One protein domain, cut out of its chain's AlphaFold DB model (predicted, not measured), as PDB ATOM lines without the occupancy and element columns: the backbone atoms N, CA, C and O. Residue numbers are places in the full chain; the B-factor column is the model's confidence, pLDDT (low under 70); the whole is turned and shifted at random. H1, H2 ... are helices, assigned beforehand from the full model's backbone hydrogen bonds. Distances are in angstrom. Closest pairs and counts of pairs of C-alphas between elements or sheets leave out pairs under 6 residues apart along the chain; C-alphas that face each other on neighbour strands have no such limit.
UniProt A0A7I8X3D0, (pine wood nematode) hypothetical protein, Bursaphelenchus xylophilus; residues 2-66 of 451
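This is residues 2 to 66 of the 451 residues of the protein "(pine wood nematode) hypothetical protein" of Bursaphelenchus xylophilus (UniProt A0A7I8X3D0). What shape? H2 and H3 make a V, H1 crosses its open side, and residues 12 to 36 loop out beyond H2. What parts? The 65 printed residues have named helices H1, H2, H3 in order, class all helix. The whole is only just compact, close to loose, with radius of gyration of the C-alphas 12.5 A and spans 36 by 24 by 15 A.

Where is H1? Residues 2 to 11 form H1, 14.3 A long, from C-alpha 2 at (317.510, 203.226, 214.940). What follows? H2, residues 37 to 47, is 15.3 A long; H3, residues 49 to 64, 22.6 A long, ends at C-alpha 64, (302.256, 206.500, 209.756).

Does H1 touch H2? They are close but not clearly touching; their closest C-alphas, His 6 and Ile 37, are 7.0 A apart. And H3? With residues 51 to 52 alone it touches H2, closest C-alphas Tyr 52 and Leu 44 at 5.6 A, opposite ways at a steep tilt of 54 degrees. Every helix O i to N i+4 pair is within hydrogen-bond range.

Any cut? The printed part has no cut. Low confidence? Residues 2 to 20, among others, have pLDDT under 70.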
ATOM      1  N   ALA A   2     316.296 204.069 215.008       40.50
ATOM      2  CA  ALA A   2     317.510 203.226 214.940       40.50
ATOM      3  C   ALA A   2     317.292 201.759 215.380       40.50
ATOM      4  O   ALA A   2     317.740 200.842 214.700       40.50
ATOM      5  N   SER A   3     316.520 201.522 216.449       45.38
ATOM      6  CA  SER A   3     316.167 200.158 216.885       45.38
ATOM      7  C   SER A   3     315.244 199.431 215.899       45.38
ATOM      8  O   SER A   3     315.360 198.228 215.722       45.38
ATOM      9  N   PHE A   4     314.346 200.152 215.224       56.47
ATOM     10  CA  PHE A   4     313.468 199.577 214.197       56.47
ATOM     11  C   PHE A   4     314.245 199.270 212.909       56.47
ATOM     12  O   PHE A   4     314.079 198.218 212.295       56.47
ATOM     13  N   PHE A   5     315.175 200.164 212.557       59.66
ATOM     14  CA  PHE A   5     316.147 199.974 211.487       59.66
ATOM     15  C   PHE A   5     316.992 198.718 211.735       59.66
ATOM     16  O   PHE A   5     317.206 197.939 210.814       59.66
ATOM     17  N   HIS A   6     317.407 198.492 212.985       59.16
ATOM     18  CA  HIS A   6     318.134 197.297 213.403       59.16
ATOM     19  C   HIS A   6     317.323 196.024 213.136       59.16
ATOM     20  O   HIS A   6     317.803 195.123 212.453       59.16
ATOM     21  N   THR A   7     316.063 195.978 213.571       62.97
ATOM     22  CA  THR A   7     315.205 194.795 213.414       62.97
ATOM     23  C   THR A   7     314.862 194.493 211.951       62.97
ATOM     24  O   THR A   7     314.982 193.347 211.524       62.97
ATOM     25  N   GLU A   8     314.480 195.491 211.151       65.56
ATOM     26  CA  GLU A   8     314.082 195.264 209.751       65.56
ATOM     27  C   GLU A   8     315.262 195.019 208.806       65.56
ATOM     28  O   GLU A   8     315.143 194.266 207.834       65.56
ATOM     29  N   VAL A   9     316.429 195.605 209.090       64.12
ATOM     30  CA  VAL A   9     317.650 195.253 208.360       64.12
ATOM     31  C   VAL A   9     318.064 193.829 208.710       64.12
ATOM     32  O   VAL A   9     318.269 193.036 207.796       64.12
ATOM     33  N   LEU A  10     318.101 193.449 209.989       60.88
ATOM     34  CA  LEU A  10     318.503 192.095 210.387       60.88
ATOM     35  C   LEU A  10     317.525 191.005 209.926       60.88
ATOM     36  O   LEU A  10     317.971 189.930 209.537       60.88
ATOM     37  N   LYS A  11     316.214 191.275 209.837       66.00
ATOM     38  CA  LYS A  11     315.247 190.336 209.229       66.00
ATOM     39  C   LYS A  11     315.582 189.984 207.776       66.00
ATOM     40  O   LYS A  11     315.260 188.892 207.318       66.00
ATOM     41  N   LYS A  12     316.242 190.887 207.041       60.94
ATOM     42  CA  LYS A  12     316.701 190.635 205.664       60.94
ATOM     43  C   LYS A  12     318.093 189.997 205.584       60.94
ATOM     44  O   LYS A  12     318.505 189.631 204.483       60.94
ATOM     45  N   PHE A  13     318.797 189.852 206.709       57.16
ATOM     46  CA  PHE A  13     320.164 189.330 206.792       57.16
ATOM     47  C   PHE A  13     320.317 188.393 208.013       57.16
ATOM     48  O   PHE A  13     320.739 188.853 209.074       57.16
ATOM     49  N   PRO A  14     319.975 187.092 207.897       54.28
ATOM     50  CA  PRO A  14     320.050 186.153 209.016       54.28
ATOM     51  C   PRO A  14     321.498 185.959 209.518       54.28
ATOM     52  O   PRO A  14     322.433 185.981 208.714       54.28
ATOM     53  N   PRO A  15     321.695 185.756 210.834       50.94
ATOM     54  CA  PRO A  15     323.012 185.808 211.476       50.94
ATOM     55  C   PRO A  15     323.948 184.621 211.180       50.94
ATOM     56  O   PRO A  15     325.142 184.737 211.448       50.94
ATOM     57  N   ASP A  16     323.463 183.524 210.589       46.16
ATOM     58  CA  ASP A  16     324.179 182.233 210.607       46.16
ATOM     59  C   ASP A  16     324.914 181.841 209.318       46.16
ATOM     60  O   ASP A  16     325.337 180.696 209.167       46.16
ATOM     61  N   SER A  17     325.120 182.758 208.375       48.16
ATOM     62  CA  SER A  17     325.958 182.459 207.211       48.16
ATOM     63  C   SER A  17     327.276 183.215 207.299       48.16
ATOM     64  O   SER A  17     327.280 184.445 207.242       48.16
ATOM     65  N   ASP A  18     328.386 182.476 207.352       49.66
ATOM     66  CA  ASP A  18     329.787 182.930 207.242       49.66
ATOM     67  C   ASP A  18     330.110 183.486 205.830       49.66
ATOM     68  O   ASP A  18     331.195 183.352 205.265       49.66
ATOM     69  N   VAL A  19     329.101 184.091 205.205       49.47
ATOM     70  CA  VAL A  19     329.133 184.712 203.897       49.47
ATOM     71  C   VAL A  19     329.608 186.130 204.127       49.47
ATOM     72  O   VAL A  19     328.941 186.943 204.767       49.47
ATOM     73  N   SER A  20     330.782 186.422 203.580       54.66
ATOM     74  CA  SER A  20     331.313 187.765 203.407       54.66
ATOM     75  C   SER A  20     330.181 188.791 203.220       54.66
ATOM     76  O   SER A  20     329.429 188.711 202.241       54.66
ATOM     77  N   ARG A  21     330.038 189.731 204.162       73.81
ATOM     78  CA  ARG A  21     328.998 190.771 204.129       73.81
ATOM     79  C   ARG A  21     329.340 191.770 203.019       73.81
ATOM     80  O   ARG A  21     329.920 192.827 203.262       73.81
ATOM     81  N   SER A  22     329.065 191.385 201.775       89.31
ATOM     82  CA  SER A  22     329.165 192.266 200.618       89.31
ATOM     83  C   SER A  22     327.858 193.026 200.441       89.31
ATOM     84  O   SER A  22     326.769 192.471 200.608       89.31
ATOM     85  N   CYS A  23     327.940 194.311 200.106       89.19
ATOM     86  CA  CYS A  23     326.744 195.067 199.767       89.19
ATOM     87  C   CYS A  23     326.092 194.440 198.529       89.19
ATOM     88  O   CYS A  23     326.726 194.267 197.487       89.19
ATOM     89  N   ARG A  24     324.796 194.128 198.609       88.94
ATOM     90  CA  ARG A  24     324.073 193.473 197.508       88.94
ATOM     91  C   ARG A  24     324.044 194.316 196.224       88.94
ATOM     92  O   ARG A  24     323.904 193.734 195.149       88.94
ATOM     93  N   TYR A  25     324.196 195.638 196.342       91.75
ATOM     94  CA  TYR A  25     324.111 196.598 195.239       91.75
ATOM     95  C   TYR A  25     325.449 196.832 194.523       91.75
ATOM     96  O   TYR A  25     325.468 196.797 193.299       91.75
ATOM     97  N   CYS A  26     326.560 197.038 195.243       93.81
ATOM     98  CA  CYS A  26     327.881 197.276 194.628       93.81
ATOM     99  C   CYS A  26     328.877 196.118 194.764       93.81
ATOM    100  O   CYS A  26     329.974 196.207 194.224       93.81
ATOM    101  N   LYS A  27     328.533 195.054 195.501       93.75
ATOM    102  CA  LYS A  27     329.410 193.906 195.801       93.75
ATOM    103  C   LYS A  27     330.689 194.243 196.580       93.75
ATOM    104  O   LYS A  27     331.511 193.357 196.780       93.75
ATOM    105  N   GLN A  28     330.850 195.471 197.079       91.75
ATOM    106  CA  GLN A  28     331.956 195.807 197.979       91.75
ATOM    107  C   GLN A  28     331.838 195.001 199.274       91.75
ATOM    108  O   GLN A  28     330.746 194.882 199.829       91.75
ATOM    109  N   HIS A  29     332.954 194.435 199.731       87.31
ATOM    110  CA  HIS A  29     333.040 193.681 200.978       87.31
ATOM    111  C   HIS A  29     333.368 194.620 202.138       87.31
ATOM    112  O   HIS A  29     334.321 195.391 202.052       87.31
ATOM    113  N   PHE A  30     332.617 194.519 203.236       82.12
ATOM    114  CA  PHE A  30     332.879 195.289 204.451       82.12
ATOM    115  C   PHE A  30     333.396 194.366 205.544       82.12
ATOM    116  O   PHE A  30     332.773 193.354 205.870       82.12
ATOM    117  N   THR A  31     334.507 194.743 206.169       73.38
ATOM    118  CA  THR A  31     334.953 194.139 207.426       73.38
ATOM    119  C   THR A  31     334.158 194.766 208.569       73.38
ATOM    120  O   THR A  31     334.664 195.599 209.316       73.38
ATOM    121  N   CYS A  32     332.874 194.427 208.674       64.56
ATOM    122  CA  CYS A  32     332.072 194.851 209.815       64.56
ATOM    123  C   CYS A  32     332.493 194.010 211.027       64.56
ATOM    124  O   CYS A  32     332.203 192.813 211.099       64.56
ATOM    125  N   ALA A  33     333.201 194.620 211.975       56.00
ATOM    126  CA  ALA A  33     333.406 194.013 213.280       56.00
ATOM    127  C   ALA A  33     332.043 193.951 213.987       56.00
ATOM    128  O   ALA A  33     331.516 194.989 214.366       56.00
ATOM    129  N   LYS A  34     331.474 192.739 214.094       54.88
ATOM    130  CA  LYS A  34     330.262 192.372 214.855       54.88
ATOM    131  C   LYS A  34     329.154 193.437 214.879       54.88
ATOM    132  O   LYS A  34     329.118 194.299 215.747       54.88
ATOM    133  N   ASP A  35     328.215 193.289 213.948       61.41
ATOM    134  CA  ASP A  35     326.850 193.843 214.014       61.41
ATOM    135  C   ASP A  35     326.721 195.367 214.106       61.41
ATOM    136  O   ASP A  35     325.662 195.891 214.450       61.41
ATOM    137  N   ASN A  36     327.765 196.096 213.710       78.56
ATOM    138  CA  ASN A  36     327.675 197.539 213.582       78.56
ATOM    139  C   ASN A  36     326.959 197.925 212.271       78.56
ATOM    140  O   ASN A  36     327.570 198.049 211.204       78.56
ATOM    141  N   ILE A  37     325.637 198.079 212.373       83.06
ATOM    142  CA  ILE A  37     324.734 198.493 211.291       83.06
ATOM    143  C   ILE A  37     325.054 199.908 210.792       83.06
ATOM    144  O   ILE A  37     324.763 200.210 209.632       83.06
ATOM    145  N   ASP A  38     325.712 200.746 211.597       86.75
ATOM    146  CA  ASP A  38     326.012 202.130 211.228       86.75
ATOM    147  C   ASP A  38     326.885 202.194 209.971       86.75
ATOM    148  O   ASP A  38     326.581 202.956 209.054       86.75
ATOM    149  N   TYR A  39     327.861 201.290 209.837       88.94
ATOM    150  CA  TYR A  39     328.688 201.194 208.627       88.94
ATOM    151  C   TYR A  39     327.885 200.815 207.379       88.94
ATOM    152  O   TYR A  39     328.153 201.317 206.289       88.94
ATOM    153  N   MET A  40     326.881 199.942 207.510       87.25
ATOM    154  CA  MET A  40     326.007 199.605 206.382       87.25
ATOM    155  C   MET A  40     325.118 200.784 205.993       87.25
ATOM    156  O   MET A  40     324.879 201.010 204.806       87.25
ATOM    157  N   VAL A  41     324.629 201.541 206.976       92.88
ATOM    158  CA  VAL A  41     323.824 202.744 206.741       92.88
ATOM    159  C   VAL A  41     324.645 203.819 206.049       92.88
ATOM    160  O   VAL A  41     324.174 204.409 205.079       92.88
ATOM    161  N   GLU A  42     325.859 204.061 206.524       94.00
ATOM    162  CA  GLU A  42     326.779 205.041 205.956       94.00
ATOM    163  C   GLU A  42     327.182 204.653 204.530       94.00
ATOM    164  O   GLU A  42     327.007 205.445 203.605       94.00
ATOM    165  N   HIS A  43     327.519 203.380 204.299       94.94
ATOM    166  CA  HIS A  43     327.768 202.872 202.952       94.94
ATOM    167  C   HIS A  43     326.566 203.066 202.009       94.94
ATOM    168  O   HIS A  43     326.739 203.485 200.861       94.94
ATOM    169  N   LEU A  44     325.339 202.788 202.475       95.00
ATOM    170  CA  LEU A  44     324.124 203.002 201.684       95.00
ATOM    171  C   LEU A  44     323.882 204.488 201.383       95.00
ATOM    172  O   LEU A  44     323.421 204.800 200.285       95.00
ATOM    173  N   LYS A  45     324.194 205.397 202.314       95.94
ATOM    174  CA  LYS A  45     324.092 206.850 202.096       95.94
ATOM    175  C   LYS A  45     325.069 207.323 201.024       95.94
ATOM    176  O   LYS A  45     324.662 208.053 200.125       95.94
ATOM    177  N   GLU A  46     326.320 206.887 201.109       95.62
ATOM    178  CA  GLU A  46     327.397 207.346 200.229       95.62
ATOM    179  C   GLU A  46     327.311 206.743 198.823       95.62
ATOM    180  O   GLU A  46     327.465 207.447 197.830       95.62
ATOM    181  N   ASN A  47     327.024 205.442 198.723       95.31
ATOM    182  CA  ASN A  47     327.168 204.700 197.467       95.31
ATOM    183  C   ASN A  47     325.821 204.313 196.834       95.31
ATOM    184  O   ASN A  47     325.749 204.014 195.641       95.31
ATOM    185  N   HIS A  48     324.730 204.324 197.609       96.62
ATOM    186  CA  HIS A  48     323.415 203.831 197.182       96.62
ATOM    187  C   HIS A  48     322.264 204.752 197.603       96.62
ATOM    188  O   HIS A  48     321.198 204.286 198.019       96.62
ATOM    189  N   LEU A  49     322.444 206.067 197.434       95.44
ATOM    190  CA  LEU A  49     321.525 207.104 197.916       95.44
ATOM    191  C   LEU A  49     320.053 206.881 197.511       95.44
ATOM    192  O   LEU A  49     319.146 207.089 198.315       95.44
ATOM    193  N   LYS A  50     319.792 206.399 196.284       95.94
ATOM    194  CA  LYS A  50     318.427 206.058 195.827       95.94
ATOM    195  C   LYS A  50     317.797 204.945 196.674       95.94
ATOM    196  O   LYS A  50     316.642 205.064 197.080       95.94
ATOM    197  N   THR A  51     318.554 203.888 196.963       94.50
ATOM    198  CA  THR A  51     318.116 202.775 197.815       94.50
ATOM    199  C   THR A  51     317.925 203.234 199.255       94.50
ATOM    200  O   THR A  51     316.894 202.927 199.850       94.50
ATOM    201  N   TYR A  52     318.879 203.998 199.795       96.19
ATOM    202  CA  TYR A  52     318.786 204.566 201.139       96.19
ATOM    203  C   TYR A  52     317.507 205.399 201.307       96.19
ATOM    204  O   TYR A  52     316.739 205.177 202.241       96.19
ATOM    205  N   ASN A  53     317.214 206.287 200.354       94.44
ATOM    206  CA  ASN A  53     316.004 207.108 200.381       94.44
ATOM    207  C   ASN A  53     314.719 206.280 200.245       94.44
ATOM    208  O   ASN A  53     313.729 206.592 200.902       94.44
ATOM    209  N   LYS A  54     314.720 205.209 199.438       94.44
ATOM    210  CA  LYS A  54     313.571 204.295 199.336       94.44
ATOM    211  C   LYS A  54     313.308 203.571 200.659       94.44
ATOM    212  O   LYS A  54     312.162 203.516 201.092       94.44
ATOM    213  N   LEU A  55     314.359 203.066 201.311       92.44
ATOM    214  CA  LEU A  55     314.265 202.425 202.626       92.44
ATOM    215  C   LEU A  55     313.764 203.418 203.687       92.44
ATOM    216  O   LEU A  55     312.856 203.101 204.446       92.44
ATOM    217  N   ARG A  56     314.301 204.645 203.683       94.12
ATOM    218  CA  ARG A  56     313.896 205.726 204.589       94.12
ATOM    219  C   ARG A  56     312.420 206.103 204.428       94.12
ATOM    220  O   ARG A  56     311.750 206.297 205.433       94.12
ATOM    221  N   ARG A  57     311.912 206.195 203.192       91.62
ATOM    222  CA  ARG A  57     310.485 206.460 202.926       91.62
ATOM    223  C   ARG A  57     309.598 205.308 203.385       91.62
ATOM    224  O   ARG A  57     308.628 205.555 204.077       91.62
ATOM    225  N   ALA A  58     309.967 204.067 203.066       88.31
ATOM    226  CA  ALA A  58     309.209 202.899 203.513       88.31
ATOM    227  C   ALA A  58     309.101 202.843 205.047       88.31
ATOM    228  O   ALA A  58     308.039 202.551 205.573       88.31
ATOM    229  N   MET A  59     310.173 203.190 205.764       85.31
ATOM    230  CA  MET A  59     310.142 203.264 207.227       85.31
ATOM    231  C   MET A  59     309.316 204.433 207.767       85.31
ATOM    232  O   MET A  59     308.759 204.299 208.846       85.31
ATOM    233  N   LYS A  60     309.238 205.561 207.047       87.50
ATOM    234  CA  LYS A  60     308.361 206.679 207.424       87.50
ATOM    235  C   LYS A  60     306.893 206.258 207.336       87.50
ATOM    236  O   LYS A  60     306.157 206.461 208.286       87.50
ATOM    237  N   ASN A  61     306.527 205.579 206.252       79.50
ATOM    238  CA  ASN A  61     305.157 205.124 206.034       79.50
ATOM    239  C   ASN A  61     304.734 204.036 207.032       79.50
ATOM    240  O   ASN A  61     303.608 204.058 207.486       79.50
ATOM    241  N   VAL A  62     305.630 203.130 207.448       78.56
ATOM    242  CA  VAL A  62     305.291 202.108 208.466       78.56
ATOM    243  C   VAL A  62     305.001 202.720 209.843       78.56
ATOM    244  O   VAL A  62     304.278 202.118 210.625       78.56
ATOM    245  N   VAL A  63     305.561 203.896 210.149       72.38
ATOM    246  CA  VAL A  63     305.220 204.633 211.377       72.38
ATOM    247  C   VAL A  63     303.853 205.314 211.234       72.38
ATOM    248  O   VAL A  63     303.078 205.305 212.179       72.38
ATOM    249  N   GLU A  64     303.534 205.830 210.045       70.94
ATOM    250  CA  GLU A  64     302.256 206.500 209.756       70.94
ATOM    251  C   GLU A  64     301.083 205.496 209.630       70.94
ATOM    252  O   GLU A  64     299.991 205.762 210.118       70.94
ATOM    253  N   ASP A  65     301.307 204.298 209.077       58.94
ATOM    254  CA  ASP A  65     300.282 203.245 208.930       58.94
ATOM    255  C   ASP A  65     299.954 202.535 210.264       58.94
ATOM    256  O   ASP A  65     298.977 201.796 210.352       58.94
ATOM    257  N   SER A  66     300.758 202.741 211.316       55.47
ATOM    258  CA  SER A  66     300.441 202.277 212.678       55.47
ATOM    259  C   SER A  66     299.568 203.251 213.481       55.47
ATOM    260  O   SER A  66     299.246 202.959 214.629       55.47
TER     261      SER A  66